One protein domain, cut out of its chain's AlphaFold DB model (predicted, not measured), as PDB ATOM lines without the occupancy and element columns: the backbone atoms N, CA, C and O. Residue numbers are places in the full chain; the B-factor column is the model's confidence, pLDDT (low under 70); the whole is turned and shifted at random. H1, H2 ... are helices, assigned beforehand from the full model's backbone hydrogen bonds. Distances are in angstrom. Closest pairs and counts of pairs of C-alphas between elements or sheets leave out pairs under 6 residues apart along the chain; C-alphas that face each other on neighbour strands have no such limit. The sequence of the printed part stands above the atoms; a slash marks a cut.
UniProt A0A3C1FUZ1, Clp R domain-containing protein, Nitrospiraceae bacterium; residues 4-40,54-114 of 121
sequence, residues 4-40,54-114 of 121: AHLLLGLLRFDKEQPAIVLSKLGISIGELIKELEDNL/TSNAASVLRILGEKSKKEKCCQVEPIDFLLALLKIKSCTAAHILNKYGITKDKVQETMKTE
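What this domain is: This is residues 4 to 40 and 54 to 114 of the 121 residues of the protein "Clp R domain-containing protein" of Nitrospiraceae bacterium (UniProt A0A3C1FUZ1). You are looking at a compact cluster of short helices packed at mixed angles round H5, which makes the core: H1, H2, H6 and H7 surround it, and H4, the longest helix, crosses it on one side. H3 is away from H5 and packs on H1 and H6. The printed part has 98 residues with seven named helices, H1 to H7 in order along the chain, and no named strand; the class is all helix, and the packing is mostly crossed. The whole is compact, with a radius of gyration of the C-alphas of 12.7 A, and rounded, spanning 36 by 33 by 22 A.

How they stand to each other: Begin with H1, residues 4 to 11. H2, residues 17 to 24, touches it only at the corner, closest at the C-alphas of Leu 11 and Ala 19, 5.8 A apart. Go on to H3, residues 29 to 38: it touches H1 at a shallow tilt of 17 degrees, opposite ways, with the closest C-alphas, Ala 4 and Leu 36, 6.2 A apart. Past the cut look for H4, residues 55 to 71, then for the hub, H5, residues 78 to 87. H4 touches H5 with residues 60 to 64 alone, at a steep tilt of 62 degrees; the closest C-alphas, Val 60 and Ala 84, are 5.5 A apart. H2 touches H5 at 70.3 degrees, only just about perpendicular, with the closest C-alphas, Pro 18 and Ile 79, 5.1 A apart. H1 touches H5 at a tilt of 36 degrees, only just steep, closest at C-alphas 10 and 78, 6.6 A apart. H6, residues 92 to 99, touches H5 about perpendicular at 84 degrees, with the closest C-alphas, Leu 86 and Ala 94, 5.0 A apart. H7, residues 104 to 113, touches H5 at a shallow tilt of 34 degrees, only just short of steep, closest at C-alphas 86 and 104, 5.8 A apart. H4 and H7 are apart. In each of the seven helices, H1 to H7, every O i to N i+4 pair is within hydrogen-bond range.

Where its parts are: Find C-alpha 4 at (43.921, -28.267, -3.732), where H1 begins its 10.3 A. H2 measures 10.4 A, H3 14.2 A and H6 10.7 A. H4 begins at C-alpha 55, (44.729, -35.089, -14.667), and runs 24.3 A. H5 and H7 each measure 14.4 A; H7 ends at C-alpha 113, (17.684, -27.909, 3.176).

The domain as a whole: The two C-alphas farthest apart, Asp 38 and Lys 72, are 38.2 A apart. Residues 41 to 53 are not printed, and C-alphas 40 and 54 are 13.3 A apart across the cut. Of the links printed whole, none is long. Confidence is low, under 70, at residues 71 to 74 and residue 114.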
ATOM      1  N   ALA A   4      43.844 -29.072  -4.949       84.88
ATOM      2  CA  ALA A   4      43.921 -28.267  -3.732       84.88
ATOM      3  C   ALA A   4      43.956 -26.760  -4.044       84.88
ATOM      4  O   ALA A   4      43.268 -26.002  -3.376       84.88
ATOM      5  N   HIS A   5      44.641 -26.329  -5.114       84.50
ATOM      6  CA  HIS A   5      44.603 -24.926  -5.562       84.50
ATOM      7  C   HIS A   5      43.202 -24.505  -6.023       84.50
ATOM      8  O   HIS A   5      42.776 -23.392  -5.732       84.50
ATOM      9  N   LEU A   6      42.474 -25.394  -6.712       86.31
ATOM     10  CA  LEU A   6      41.074 -25.148  -7.079       86.31
ATOM     11  C   LEU A   6      40.208 -24.939  -5.833       86.31
ATOM     12  O   LEU A   6      39.471 -23.963  -5.757       86.31
ATOM     13  N   LEU A   7      40.327 -25.834  -4.848       86.81
ATOM     14  CA  LEU A   7      39.571 -25.735  -3.604       86.81
ATOM     15  C   LEU A   7      39.943 -24.478  -2.807       86.81
ATOM     16  O   LEU A   7      39.053 -23.763  -2.372       86.81
ATOM     17  N   LEU A   8      41.233 -24.164  -2.672       87.94
ATOM     18  CA  LEU A   8      41.704 -22.929  -2.037       87.94
ATOM     19  C   LEU A   8      41.128 -21.685  -2.712       87.94
ATOM     20  O   LEU A   8      40.704 -20.762  -2.024       87.94
ATOM     21  N   GLY A   9      41.077 -21.676  -4.048       86.94
ATOM     22  CA  GLY A   9      40.430 -20.614  -4.811       86.94
ATOM     23  C   GLY A   9      38.972 -20.432  -4.396       86.94
ATOM     24  O   GLY A   9      38.574 -19.317  -4.094       86.94
ATOM     25  N   LEU A  10      38.206 -21.522  -4.294       87.12
ATOM     26  CA  LEU A  10      36.804 -21.483  -3.857       87.12
ATOM     27  C   LEU A  10      36.654 -20.996  -2.409       87.12
ATOM     28  O   LEU A  10      35.767 -20.201  -2.122       87.12
ATOM     29  N   LEU A  11      37.523 -21.450  -1.502       86.81
ATOM     30  CA  LEU A  11      37.458 -21.115  -0.075       86.81
ATOM     31  C   LEU A  11      37.859 -19.672   0.239       86.81
ATOM     32  O   LEU A  11      37.489 -19.164   1.293       86.81
ATOM     33  N   ARG A  12      38.596 -19.002  -0.657       84.12
ATOM     34  CA  ARG A  12      38.897 -17.569  -0.511       84.12
ATOM     35  C   ARG A  12      37.661 -16.687  -0.651       84.12
ATOM     36  O   ARG A  12      37.701 -15.546  -0.208       84.12
ATOM     37  N   PHE A  13      36.593 -17.194  -1.259       83.62
ATOM     38  CA  PHE A  13      35.336 -16.475  -1.365       83.62
ATOM     39  C   PHE A  13      34.424 -16.857  -0.193       83.62
ATOM     40  O   PHE A  13      33.592 -17.758  -0.291       83.62
ATOM     41  N   ASP A  14      34.582 -16.167   0.938       75.44
ATOM     42  CA  ASP A  14      33.842 -16.440   2.180       75.44
ATOM     43  C   ASP A  14      32.320 -16.243   2.046       75.44
ATOM     44  O   ASP A  14      31.544 -16.870   2.766       75.44
ATOM     45  N   LYS A  15      31.893 -15.413   1.088       78.12
ATOM     46  CA  LYS A  15      30.480 -15.109   0.809       78.12
ATOM     47  C   LYS A  15      29.814 -16.082  -0.159       78.12
ATOM     48  O   LYS A  15      28.620 -15.953  -0.418       78.12
ATOM     49  N   GLU A  16      30.565 -17.028  -0.712       83.44
ATOM     50  CA  GLU A  16      30.041 -17.981  -1.683       83.44
ATOM     51  C   GLU A  16      29.438 -19.207  -0.993       83.44
ATOM     52  O   GLU A  16      29.816 -19.600   0.116       83.44
ATOM     53  N   GLN A  17      28.521 -19.867  -1.700       84.00
ATOM     54  CA  GLN A  17      27.818 -21.061  -1.219       84.00
ATOM     55  C   GLN A  17      28.748 -22.146  -0.630       84.00
ATOM     56  O   GLN A  17      28.392 -22.707   0.406       84.00
ATOM     57  N   PRO A  18      29.934 -22.459  -1.208       86.38
ATOM     58  CA  PRO A  18      30.835 -23.469  -0.656       86.38
ATOM     59  C   PRO A  18      31.303 -23.132   0.758       86.38
ATOM     60  O   PRO A  18      31.255 -23.992   1.631       86.38
ATOM     61  N   ALA A  19      31.727 -21.890   1.001       87.25
ATOM     62  CA  ALA A  19      32.201 -21.462   2.311       87.25
ATOM     63  C   ALA A  19      31.062 -21.464   3.341       87.25
ATOM     64  O   ALA A  19      31.243 -21.939   4.461       87.25
ATOM     65  N   ILE A  20      29.863 -21.027   2.937       86.56
ATOM     66  CA  ILE A  20      28.667 -21.042   3.789       86.56
ATOM     67  C   ILE A  20      28.291 -22.477   4.176       86.56
ATOM     68  O   ILE A  20      28.086 -22.760   5.355       86.56
ATOM     69  N   VAL A  21      28.233 -23.399   3.208       88.12
ATOM     70  CA  VAL A  21      27.906 -24.813   3.458       88.12
ATOM     71  C   VAL A  21      28.937 -25.453   4.384       88.12
ATOM     72  O   VAL A  21      28.569 -26.134   5.336       88.12
ATOM     73  N   LEU A  22      30.226 -25.209   4.152       88.31
ATOM     74  CA  LEU A  22      31.292 -25.742   5.001       88.31
ATOM     75  C   LEU A  22      31.238 -25.178   6.426       88.31
ATOM     76  O   LEU A  22      31.355 -25.937   7.386       88.31
ATOM     77  N   SER A  23      30.977 -23.880   6.576       88.12
ATOM     78  CA  SER A  23      30.784 -23.246   7.884       88.12
ATOM     79  C   SER A  23      29.578 -23.836   8.628       88.12
ATOM     80  O   SER A  23      29.672 -24.159   9.811       88.12
ATOM     81  N   LYS A  24      28.467 -24.100   7.923       86.94
ATOM     82  CA  LYS A  24      27.279 -24.775   8.483       86.94
ATOM     83  C   LYS A  24      27.548 -26.207   8.938       86.94
ATOM     84  O   LYS A  24      26.937 -26.662   9.899       86.94
ATOM     85  N   LEU A  25      28.481 -26.901   8.290       88.00
ATOM     86  CA  LEU A  25      28.956 -28.215   8.730       88.00
ATOM     87  C   LEU A  25      29.865 -28.138   9.975       88.00
ATOM     88  O   LEU A  25      30.347 -29.174  10.430       88.00
ATOM     89  N   GLY A  26      30.080 -26.942  10.534       87.25
ATOM     90  CA  GLY A  26      30.879 -26.708  11.735       87.25
ATOM     91  C   GLY A  26      32.375 -26.587  11.460       87.25
ATOM     92  O   GLY A  26      33.180 -26.863  12.343       87.25
ATOM     93  N   ILE A  27      32.762 -26.228  10.232       88.75
ATOM     94  CA  ILE A  27      34.156 -26.278   9.787       88.75
ATOM     95  C   ILE A  27      34.722 -24.873   9.675       88.75
ATOM     96  O   ILE A  27      34.221 -24.026   8.935       88.75
ATOM     97  N   SER A  28      35.830 -24.656  10.374       89.62
ATOM     98  CA  SER A  28      36.614 -23.432  10.291       89.62
ATOM     99  C   SER A  28      37.302 -23.340   8.929       89.62
ATOM    100  O   SER A  28      38.297 -24.020   8.678       89.62
ATOM    101  N   ILE A  29      36.806 -22.460   8.052       88.94
ATOM    102  CA  ILE A  29      37.386 -22.228   6.716       88.94
ATOM    103  C   ILE A  29      38.880 -21.891   6.805       88.94
ATOM    104  O   ILE A  29      39.670 -22.395   6.013       88.94
ATOM    105  N   GLY A  30      39.283 -21.104   7.808       88.44
ATOM    106  CA  GLY A  30      40.689 -20.761   8.037       88.44
ATOM    107  C   GLY A  30      41.576 -21.973   8.338       88.44
ATOM    108  O   GLY A  30      42.684 -22.060   7.814       88.44
ATOM    109  N   GLU A  31      41.091 -22.941   9.122       89.56
ATOM    110  CA  GLU A  31      41.845 -24.172   9.397       89.56
ATOM    111  C   GLU A  31      41.918 -25.073   8.168       89.56
ATOM    112  O   GLU A  31      42.976 -25.624   7.875       89.56
ATOM    113  N   LEU A  32      40.824 -25.169   7.408       89.56
ATOM    114  CA  LEU A  32      40.791 -25.939   6.167       89.56
ATOM    115  C   LEU A  32      41.752 -25.364   5.115       89.56
ATOM    116  O   LEU A  32      42.443 -26.123   4.439       89.56
ATOM    117  N   ILE A  33      41.816 -24.034   4.984       89.06
ATOM    118  CA  ILE A  33      42.779 -23.348   4.112       89.06
ATOM    119  C   ILE A  33      44.204 -23.679   4.547       89.06
ATOM    120  O   ILE A  33      45.002 -24.104   3.716       89.06
ATOM    121  N   LYS A  34      44.502 -23.557   5.843       89.19
ATOM    122  CA  LYS A  34      45.834 -23.841   6.381       89.19
ATOM    123  C   LYS A  34      46.261 -25.289   6.124       89.19
ATOM    124  O   LYS A  34      47.383 -25.523   5.695       89.19
ATOM    125  N   GLU A  35      45.361 -26.248   6.330       88.81
ATOM    126  CA  GLU A  35      45.617 -27.665   6.050       88.81
ATOM    127  C   GLU A  35      45.868 -27.910   4.555       88.81
ATOM    128  O   GLU A  35      46.759 -28.670   4.177       88.81
ATOM    129  N   LEU A  36      45.104 -27.251   3.679       87.94
ATOM    130  CA  LEU A  36      45.318 -27.328   2.235       87.94
ATOM    131  C   LEU A  36      46.673 -26.750   1.825       87.94
ATOM    132  O   LEU A  36      47.328 -27.337   0.970       87.94
ATOM    133  N   GLU A  37      47.090 -25.631   2.415       86.81
ATOM    134  CA  GLU A  37      48.397 -25.012   2.168       86.81
ATOM    135  C   GLU A  37      49.558 -25.877   2.675       86.81
ATOM    136  O   GLU A  37      50.566 -25.987   1.983       86.81
ATOM    137  N   ASP A  38      49.401 -26.540   3.823       86.38
ATOM    138  CA  ASP A  38      50.408 -27.451   4.386       86.38
ATOM    139  C   ASP A  38      50.579 -28.725   3.540       86.38
ATOM    140  O   ASP A  38      51.690 -29.186   3.286       86.38
ATOM    141  N   ASN A  39      49.472 -29.251   3.008       82.12
ATOM    142  CA  ASN A  39      49.479 -30.418   2.123       82.12
ATOM    143  C   ASN A  39      49.922 -30.096   0.686       82.12
ATOM    144  O   ASN A  39      50.084 -31.007  -0.138       82.12
ATOM    145  N   LEU A  40      50.086 -28.817   0.339       79.56
ATOM    146  CA  LEU A  40      50.647 -28.432  -0.943       79.56
ATOM    147  C   LEU A  40      52.174 -28.511  -0.874       79.56
ATOM    148  O   LEU A  40      52.787 -27.957   0.036       79.56
ATOM    149  N   THR A  54      46.720 -30.764 -13.469       82.62
ATOM    150  CA  THR A  54      46.806 -32.200 -13.160       82.62
ATOM    151  C   THR A  54      45.632 -32.957 -13.789       82.62
ATOM    152  O   THR A  54      44.538 -32.399 -13.913       82.62
ATOM    153  N   SER A  55      45.803 -34.244 -14.108       83.25
ATOM    154  CA  SER A  55      44.729 -35.089 -14.667       83.25
ATOM    155  C   SER A  55      43.452 -35.074 -13.815       83.25
ATOM    156  O   SER A  55      42.337 -35.098 -14.340       83.25
ATOM    157  N   ASN A  56      43.604 -34.955 -12.491       85.94
ATOM    158  CA  ASN A  56      42.484 -34.794 -11.565       85.94
ATOM    159  C   ASN A  56      41.779 -33.440 -11.741       85.94
ATOM    160  O   ASN A  56      40.556 -33.408 -11.809       85.94
ATOM    161  N   ALA A  57      42.519 -32.332 -11.862       85.94
ATOM    162  CA  ALA A  57      41.938 -31.004 -12.081       85.94
ATOM    163  C   ALA A  57      41.191 -30.914 -13.425       85.94
ATOM    164  O   ALA A  57      40.072 -30.408 -13.468       85.94
ATOM    165  N   ALA A  58      41.748 -31.483 -14.497       86.19
ATOM    166  CA  ALA A  58      41.062 -31.574 -15.788       86.19
ATOM    167  C   ALA A  58      39.764 -32.403 -15.694       86.19
ATOM    168  O   ALA A  58      38.737 -32.043 -16.270       86.19
ATOM    169  N   SER A  59      39.783 -33.485 -14.908       89.38
ATOM    170  CA  SER A  59      38.601 -34.321 -14.672       89.38
ATOM    171  C   SER A  59      37.493 -33.580 -13.919       89.38
ATOM    172  O   SER A  59      36.324 -33.759 -14.255       89.38
ATOM    173  N   VAL A  60      37.834 -32.720 -12.948       89.31
ATOM    174  CA  VAL A  60      36.858 -31.857 -12.248       89.31
ATOM    175  C   VAL A  60      36.123 -30.973 -13.252       89.31
ATOM    176  O   VAL A  60      34.895 -30.969 -13.280       89.31
ATOM    177  N   LEU A  61      36.867 -30.281 -14.120       88.25
ATOM    178  CA  LEU A  61      36.293 -29.405 -15.144       88.25
ATOM    179  C   LEU A  61      35.392 -30.175 -16.116       88.25
ATOM    180  O   LEU A  61      34.311 -29.705 -16.466       88.25
ATOM    181  N   ARG A  62      35.796 -31.391 -16.502       89.31
ATOM    182  CA  ARG A  62      34.977 -32.254 -17.360       89.31
ATOM    183  C   ARG A  62      33.654 -32.631 -16.698       89.31
ATOM    184  O   ARG A  62      32.610 -32.487 -17.326       89.31
ATOM    185  N   ILE A  63      33.689 -33.027 -15.424       89.62
ATOM    186  CA  ILE A  63      32.487 -33.362 -14.642       89.62
ATOM    187  C   ILE A  63      31.531 -32.168 -14.566       89.62
ATOM    188  O   ILE A  63      30.321 -32.359 -14.660       89.62
ATOM    189  N   LEU A  64      32.056 -30.953 -14.404       88.00
ATOM    190  CA  LEU A  64      31.251 -29.730 -14.360       88.00
ATOM    191  C   LEU A  64      30.608 -29.427 -15.710       88.00
ATOM    192  O   LEU A  64      29.404 -29.200 -15.770       88.00
ATOM    193  N   GLY A  65      31.376 -29.525 -16.798       86.06
ATOM    194  CA  GLY A  65      30.843 -29.363 -18.150       86.06
ATOM    195  C   GLY A  65      29.767 -30.402 -18.487       86.06
ATOM    196  O   GLY A  65      28.748 -30.071 -19.093       86.06
ATOM    197  N   GLU A  66      29.949 -31.654 -18.063       87.50
ATOM    198  CA  GLU A  66      28.925 -32.698 -18.186       87.50
ATOM    199  C   GLU A  66      27.697 -32.407 -17.312       87.50
ATOM    200  O   GLU A  66      26.565 -32.648 -17.739       87.50
ATOM    201  N   LYS A  67      27.901 -31.862 -16.106       81.25
ATOM    202  CA  LYS A  67      26.820 -31.494 -15.189       81.25
ATOM    203  C   LYS A  67      25.934 -30.396 -15.779       81.25
ATOM    204  O   LYS A  67      24.725 -30.603 -15.849       81.25
ATOM    205  N   SER A  68      26.509 -29.298 -16.264       81.00
ATOM    206  CA  SER A  68      25.749 -28.197 -16.878       81.00
ATOM    207  C   SER A  68      24.934 -28.657 -18.082       81.00
ATOM    208  O   SER A  68      23.758 -28.325 -18.211       81.00
ATOM    209  N   LYS A  69      25.512 -29.522 -18.928       82.44
ATOM    210  CA  LYS A  69      24.779 -30.121 -20.055       82.44
ATOM    211  C   LYS A  69      23.583 -30.954 -19.598       82.44
ATOM    212  O   LYS A  69      22.544 -30.940 -20.249       82.44
ATOM    213  N   LYS A  70      23.729 -31.691 -18.493       80.69
ATOM    214  CA  LYS A  70      22.675 -32.559 -17.957       80.69
ATOM    215  C   LYS A  70      21.568 -31.779 -17.245       80.69
ATOM    216  O   LYS A  70      20.408 -32.161 -17.353       80.69
ATOM    217  N   GLU A  71      21.911 -30.714 -16.524       69.94
ATOM    218  CA  GLU A  71      20.961 -29.943 -15.710       69.94
ATOM    219  C   GLU A  71      20.217 -28.846 -16.491       69.94
ATOM    220  O   GLU A  71      19.400 -28.148 -15.903       69.94
ATOM    221  N   LYS A  72      20.461 -28.690 -17.804       66.94
ATOM    222  CA  LYS A  72      19.962 -27.580 -18.654       66.94
ATOM    223  C   LYS A  72      20.340 -26.171 -18.164       66.94
ATOM    224  O   LYS A  72      20.013 -25.198 -18.835       66.94
ATOM    225  N   CYS A  73      21.060 -26.047 -17.053       62.38
ATOM    226  CA  CYS A  73      21.623 -24.794 -16.580       62.38
ATOM    227  C   CYS A  73      22.974 -24.552 -17.262       62.38
ATOM    228  O   CYS A  73      23.903 -25.351 -17.134       62.38
ATOM    229  N   CYS A  74      23.100 -23.427 -17.967       63.72
ATOM    230  CA  CYS A  74      24.365 -23.005 -18.576       63.72
ATOM    231  C   CYS A  74      25.384 -22.482 -17.549       63.72
ATOM    232  O   CYS A  74      26.555 -22.325 -17.886       63.72
ATOM    233  N   GLN A  75      24.960 -22.219 -16.311       72.69
ATOM    234  CA  GLN A  75      25.798 -21.635 -15.271       72.69
ATOM    235  C   GLN A  75      26.299 -22.713 -14.306       72.69
ATOM    236  O   GLN A  75      25.510 -23.460 -13.734       72.69
ATOM    237  N   VAL A  76      27.621 -22.807 -14.161       79.88
ATOM    238  CA  VAL A  76      28.276 -23.626 -13.133       79.88
ATOM    239  C   VAL A  76      28.445 -22.761 -11.893       79.88
ATOM    240  O   VAL A  76      29.107 -21.724 -11.967       79.88
ATOM    241  N   GLU A  77      27.896 -23.189 -10.760       82.94
ATOM    242  CA  GLU A  77      28.080 -22.478  -9.495       82.94
ATOM    243  C   GLU A  77      29.336 -22.970  -8.744       82.94
ATOM    244  O   GLU A  77      29.780 -24.113  -8.923       82.94
ATOM    245  N   PRO A  78      29.924 -22.153  -7.850       86.06
ATOM    246  CA  PRO A  78      31.058 -22.571  -7.020       86.06
ATOM    247  C   PRO A  78      30.778 -23.841  -6.196       86.06
ATOM    248  O   PRO A  78      31.688 -24.631  -5.924       86.06
ATOM    249  N   ILE A  79      29.516 -24.083  -5.826       86.06
ATOM    250  CA  ILE A  79      29.105 -25.298  -5.111       86.06
ATOM    251  C   ILE A  79      29.176 -26.553  -5.982       86.06
ATOM    252  O   ILE A  79      29.549 -27.628  -5.503       86.06
ATOM    253  N   ASP A  80      28.897 -26.428  -7.279       86.69
ATOM    254  CA  ASP A  80      29.042 -27.532  -8.218       86.69
ATOM    255  C   ASP A  80      30.499 -27.943  -8.326       86.69
ATOM    256  O   ASP A  80      30.808 -29.137  -8.334       86.69
ATOM    257  N   PHE A  81      31.392 -26.953  -8.334       88.56
ATOM    258  CA  PHE A  81      32.833 -27.155  -8.268       88.56
ATOM    259  C   PHE A  81      33.237 -27.960  -7.028       88.56
ATOM    260  O   PHE A  81      33.963 -28.952  -7.157       88.56
ATOM    261  N   LEU A  82      32.725 -27.602  -5.843       89.25
ATOM    262  CA  LEU A  82      32.956 -28.361  -4.609       89.25
ATOM    263  C   LEU A  82      32.452 -29.813  -4.728       89.25
ATOM    264  O   LEU A  82      33.162 -30.758  -4.377       89.25
ATOM    265  N   LEU A  83      31.251 -30.016  -5.277       88.62
ATOM    266  CA  LEU A  83      30.682 -31.350  -5.495       88.62
ATOM    267  C   LEU A  83      31.494 -32.182  -6.498       88.62
ATOM    268  O   LEU A  83      31.645 -33.393  -6.316       88.62
ATOM    269  N   ALA A  84      32.013 -31.560  -7.557       90.19
ATOM    270  CA  ALA A  84      32.850 -32.223  -8.550       90.19
ATOM    271  C   ALA A  84      34.197 -32.655  -7.955       90.19
ATOM    272  O   ALA A  84      34.643 -33.771  -8.223       90.19
ATOM    273  N   LEU A  85      34.794 -31.831  -7.087       90.12
ATOM    274  CA  LEU A  85      35.987 -32.196  -6.318       90.12
ATOM    275  C   LEU A  85      35.720 -33.415  -5.423       90.12
ATOM    276  O   LEU A  85      36.453 -34.399  -5.500       90.12
ATOM    277  N   LEU A  86      34.629 -33.399  -4.648       89.75
ATOM    278  CA  LEU A  86      34.228 -34.518  -3.780       89.75
ATOM    279  C   LEU A  86      33.898 -35.804  -4.553       89.75
ATOM    280  O   LEU A  86      34.019 -36.906  -4.015       89.75
ATOM    281  N   LYS A  87      33.483 -35.690  -5.819       89.12
ATOM    282  CA  LYS A  87      33.213 -36.844  -6.688       89.12
ATOM    283  C   LYS A  87      34.494 -37.601  -7.050       89.12
ATOM    284  O   LYS A  87      34.438 -38.814  -7.251       89.12
ATOM    285  N   ILE A  88      35.639 -36.919  -7.095       89.06
ATOM    286  CA  ILE A  88      36.945 -37.518  -7.386       89.06
ATOM    287  C   ILE A  88      37.645 -37.868  -6.071       89.06
ATOM    288  O   ILE A  88      38.428 -37.092  -5.528       89.06
ATOM    289  N   LYS A  89      37.400 -39.082  -5.570       82.94
ATOM    290  CA  LYS A  89      37.985 -39.564  -4.304       82.94
ATOM    291  C   LYS A  89      39.518 -39.661  -4.316       82.94
ATOM    292  O   LYS A  89      40.127 -39.630  -3.257       82.94
ATOM    293  N   SER A  90      40.136 -39.770  -5.494       85.69
ATOM    294  CA  SER A  90      41.593 -39.869  -5.664       85.69
ATOM    295  C   SER A  90      42.328 -38.528  -5.565       85.69
ATOM    296  O   SER A  90      43.549 -38.495  -5.712       85.69
ATOM    297  N   CYS A  91      41.620 -37.410  -5.368       85.00
ATOM    298  CA  CYS A  91      42.247 -36.096  -5.330       85.00
ATOM    299  C   CYS A  91      42.550 -35.628  -3.897       85.00
ATOM    300  O   CYS A  91      41.798 -35.903  -2.963       85.00
ATOM    301  N   THR A  92      43.634 -34.862  -3.736       86.69
ATOM    302  CA  THR A  92      44.095 -34.348  -2.433       86.69
ATOM    303  C   THR A  92      43.023 -33.520  -1.727       86.69
ATOM    304  O   THR A  92      42.789 -33.697  -0.538       86.69
ATOM    305  N   ALA A  93      42.302 -32.679  -2.475       88.00
ATOM    306  CA  ALA A  93      41.180 -31.901  -1.955       88.00
ATOM    307  C   ALA A  93      40.093 -32.794  -1.327       88.00
ATOM    308  O   ALA A  93      39.680 -32.553  -0.199       88.00
ATOM    309  N   ALA A  94      39.666 -33.861  -2.013       89.50
ATOM    310  CA  ALA A  94      38.675 -34.791  -1.475       89.50
ATOM    311  C   ALA A  94      39.202 -35.553  -0.252       89.50
ATOM    312  O   ALA A  94      38.438 -35.818   0.670       89.50
ATOM    313  N   HIS A  95      40.492 -35.899  -0.224       89.06
ATOM    314  CA  HIS A  95      41.107 -36.540   0.937       89.06
ATOM    315  C   HIS A  95      41.036 -35.645   2.183       89.06
ATOM    316  O   HIS A  95      40.566 -36.088   3.229       89.06
ATOM    317  N   ILE A  96      41.408 -34.370   2.042       89.81
ATOM    318  CA  ILE A  96      41.353 -33.387   3.131       89.81
ATOM    319  C   ILE A  96      39.904 -33.153   3.561       89.81
ATOM    320  O   ILE A  96      39.594 -33.274   4.739       89.81
ATOM    321  N   LEU A  97      38.979 -32.920   2.626       89.56
ATOM    322  CA  LEU A  97      37.560 -32.735   2.953       89.56
ATOM    323  C   LEU A  97      36.983 -33.944   3.724       89.56
ATOM    324  O   LEU A  97      36.278 -33.762   4.715       89.56
ATOM    325  N   ASN A  98      37.343 -35.174   3.335       89.44
ATOM    326  CA  ASN A  98      36.939 -36.382   4.062       89.44
ATOM    327  C   ASN A  98      37.541 -36.459   5.476       89.44
ATOM    328  O   ASN A  98      36.869 -36.963   6.374       89.44
ATOM    329  N   LYS A  99      38.762 -35.947   5.701       89.38
ATOM    330  CA  LYS A  99      39.383 -35.854   7.039       89.38
ATOM    331  C   LYS A  99      38.566 -34.969   7.985       89.38
ATOM    332  O   LYS A  99      38.423 -35.306   9.154       89.38
ATOM    333  N   TYR A 100      37.951 -33.906   7.464       88.44
ATOM    334  CA  TYR A 100      36.988 -33.067   8.195       88.44
ATOM    335  C   TYR A 100      35.567 -33.662   8.240       88.44
ATOM    336  O   TYR A 100      34.623 -33.013   8.683       88.44
ATOM    337  N   GLY A 101      35.379 -34.895   7.762       87.81
ATOM    338  CA  GLY A 101      34.083 -35.564   7.741       87.81
ATOM    339  C   GLY A 101      33.093 -34.973   6.737       87.81
ATOM    340  O   GLY A 101      31.892 -35.237   6.860       87.81
ATOM    341  N   ILE A 102      33.563 -34.190   5.762       89.50
ATOM    342  CA  ILE A 102      32.746 -33.649   4.676       89.50
ATOM    343  C   ILE A 102      32.631 -34.715   3.599       89.50
ATOM    344  O   ILE A 102      33.599 -35.061   2.922       89.50
ATOM    345  N   THR A 103      31.415 -35.197   3.396       88.38
ATOM    346  CA  THR A 103      31.094 -36.099   2.296       88.38
ATOM    347  C   THR A 103      30.191 -35.391   1.302       88.38
ATOM    348  O   THR A 103      29.485 -34.436   1.627       88.38
ATOM    349  N   LYS A 104      30.183 -35.898   0.067       88.12
ATOM    350  CA  LYS A 104      29.252 -35.438  -0.966       88.12
ATOM    351  C   LYS A 104      27.804 -35.436  -0.459       88.12
ATOM    352  O   LYS A 104      27.071 -34.505  -0.757       88.12
ATOM    353  N   ASP A 105      27.424 -36.456   0.304       88.19
ATOM    354  CA  ASP A 105      26.067 -36.618   0.822       88.19
ATOM    355  C   ASP A 105      25.678 -35.490   1.787       88.19
ATOM    356  O   ASP A 105      24.691 -34.805   1.542       88.19
ATOM    357  N   LYS A 106      26.533 -35.178   2.772       89.19
ATOM    358  CA  LYS A 106      26.322 -34.055   3.704       89.19
ATOM    359  C   LYS A 106      26.206 -32.709   2.995       89.19
ATOM    360  O   LYS A 106      25.358 -31.889   3.340       89.19
ATOM    361  N   VAL A 107      27.053 -32.474   1.989       88.56
ATOM    362  CA  VAL A 107      26.992 -31.245   1.183       88.56
ATOM    363  C   VAL A 107      25.675 -31.194   0.406       88.56
ATOM    364  O   VAL A 107      24.998 -30.172   0.432       88.56
ATOM    365  N   GLN A 108      25.269 -32.295  -0.234       86.31
ATOM    366  CA  GLN A 108      23.999 -32.366  -0.961       86.31
ATOM    367  C   GLN A 108      22.781 -32.214  -0.046       86.31
ATOM    368  O   GLN A 108      21.795 -31.620  -0.463       86.31
ATOM    369  N   GLU A 109      22.829 -32.742   1.174       86.25
ATOM    370  CA  GLU A 109      21.780 -32.567   2.175       86.25
ATOM    371  C   GLU A 109      21.676 -31.103   2.609       86.25
ATOM    372  O   GLU A 109      20.598 -30.516   2.528       86.25
ATOM    373  N   THR A 110      22.808 -30.473   2.934       85.50
ATOM    374  CA  THR A 110      22.858 -29.047   3.299       85.50
ATOM    375  C   THR A 110      22.306 -28.165   2.172       85.50
ATOM    376  O   THR A 110      21.541 -27.242   2.427       85.50
ATOM    377  N   MET A 111      22.622 -28.493   0.914       79.56
ATOM    378  CA  MET A 111      22.090 -27.812  -0.275       79.56
ATOM    379  C   MET A 111      20.612 -28.083  -0.572       79.56
ATOM    380  O   MET A 111      20.028 -27.364  -1.369       79.56
ATOM    381  N   LYS A 112      20.016 -29.161  -0.056       77.69
ATOM    382  CA  LYS A 112      18.575 -29.417  -0.220       77.69
ATOM    383  C   LYS A 112      17.768 -28.667   0.828       77.69
ATOM    384  O   LYS A 112      16.690 -28.170   0.523       77.69
ATOM    385  N   THR A 113      18.287 -28.630   2.053       72.81
ATOM    386  CA  THR A 113      17.684 -27.909   3.176       72.81
ATOM    387  C   THR A 113      17.696 -26.409   2.921       72.81
ATOM    388  O   THR A 113      16.710 -25.718   3.162       72.81
ATOM    389  N   GLU A 114      18.795 -25.910   2.371       60.75
ATOM    390  CA  GLU A 114      18.887 -24.551   1.876       60.75
ATOM    391  C   GLU A 114      18.363 -24.553   0.446       60.75
ATOM    392  O   GLU A 114      19.074 -24.987  -0.453       60.75
TER     393      GLU A 114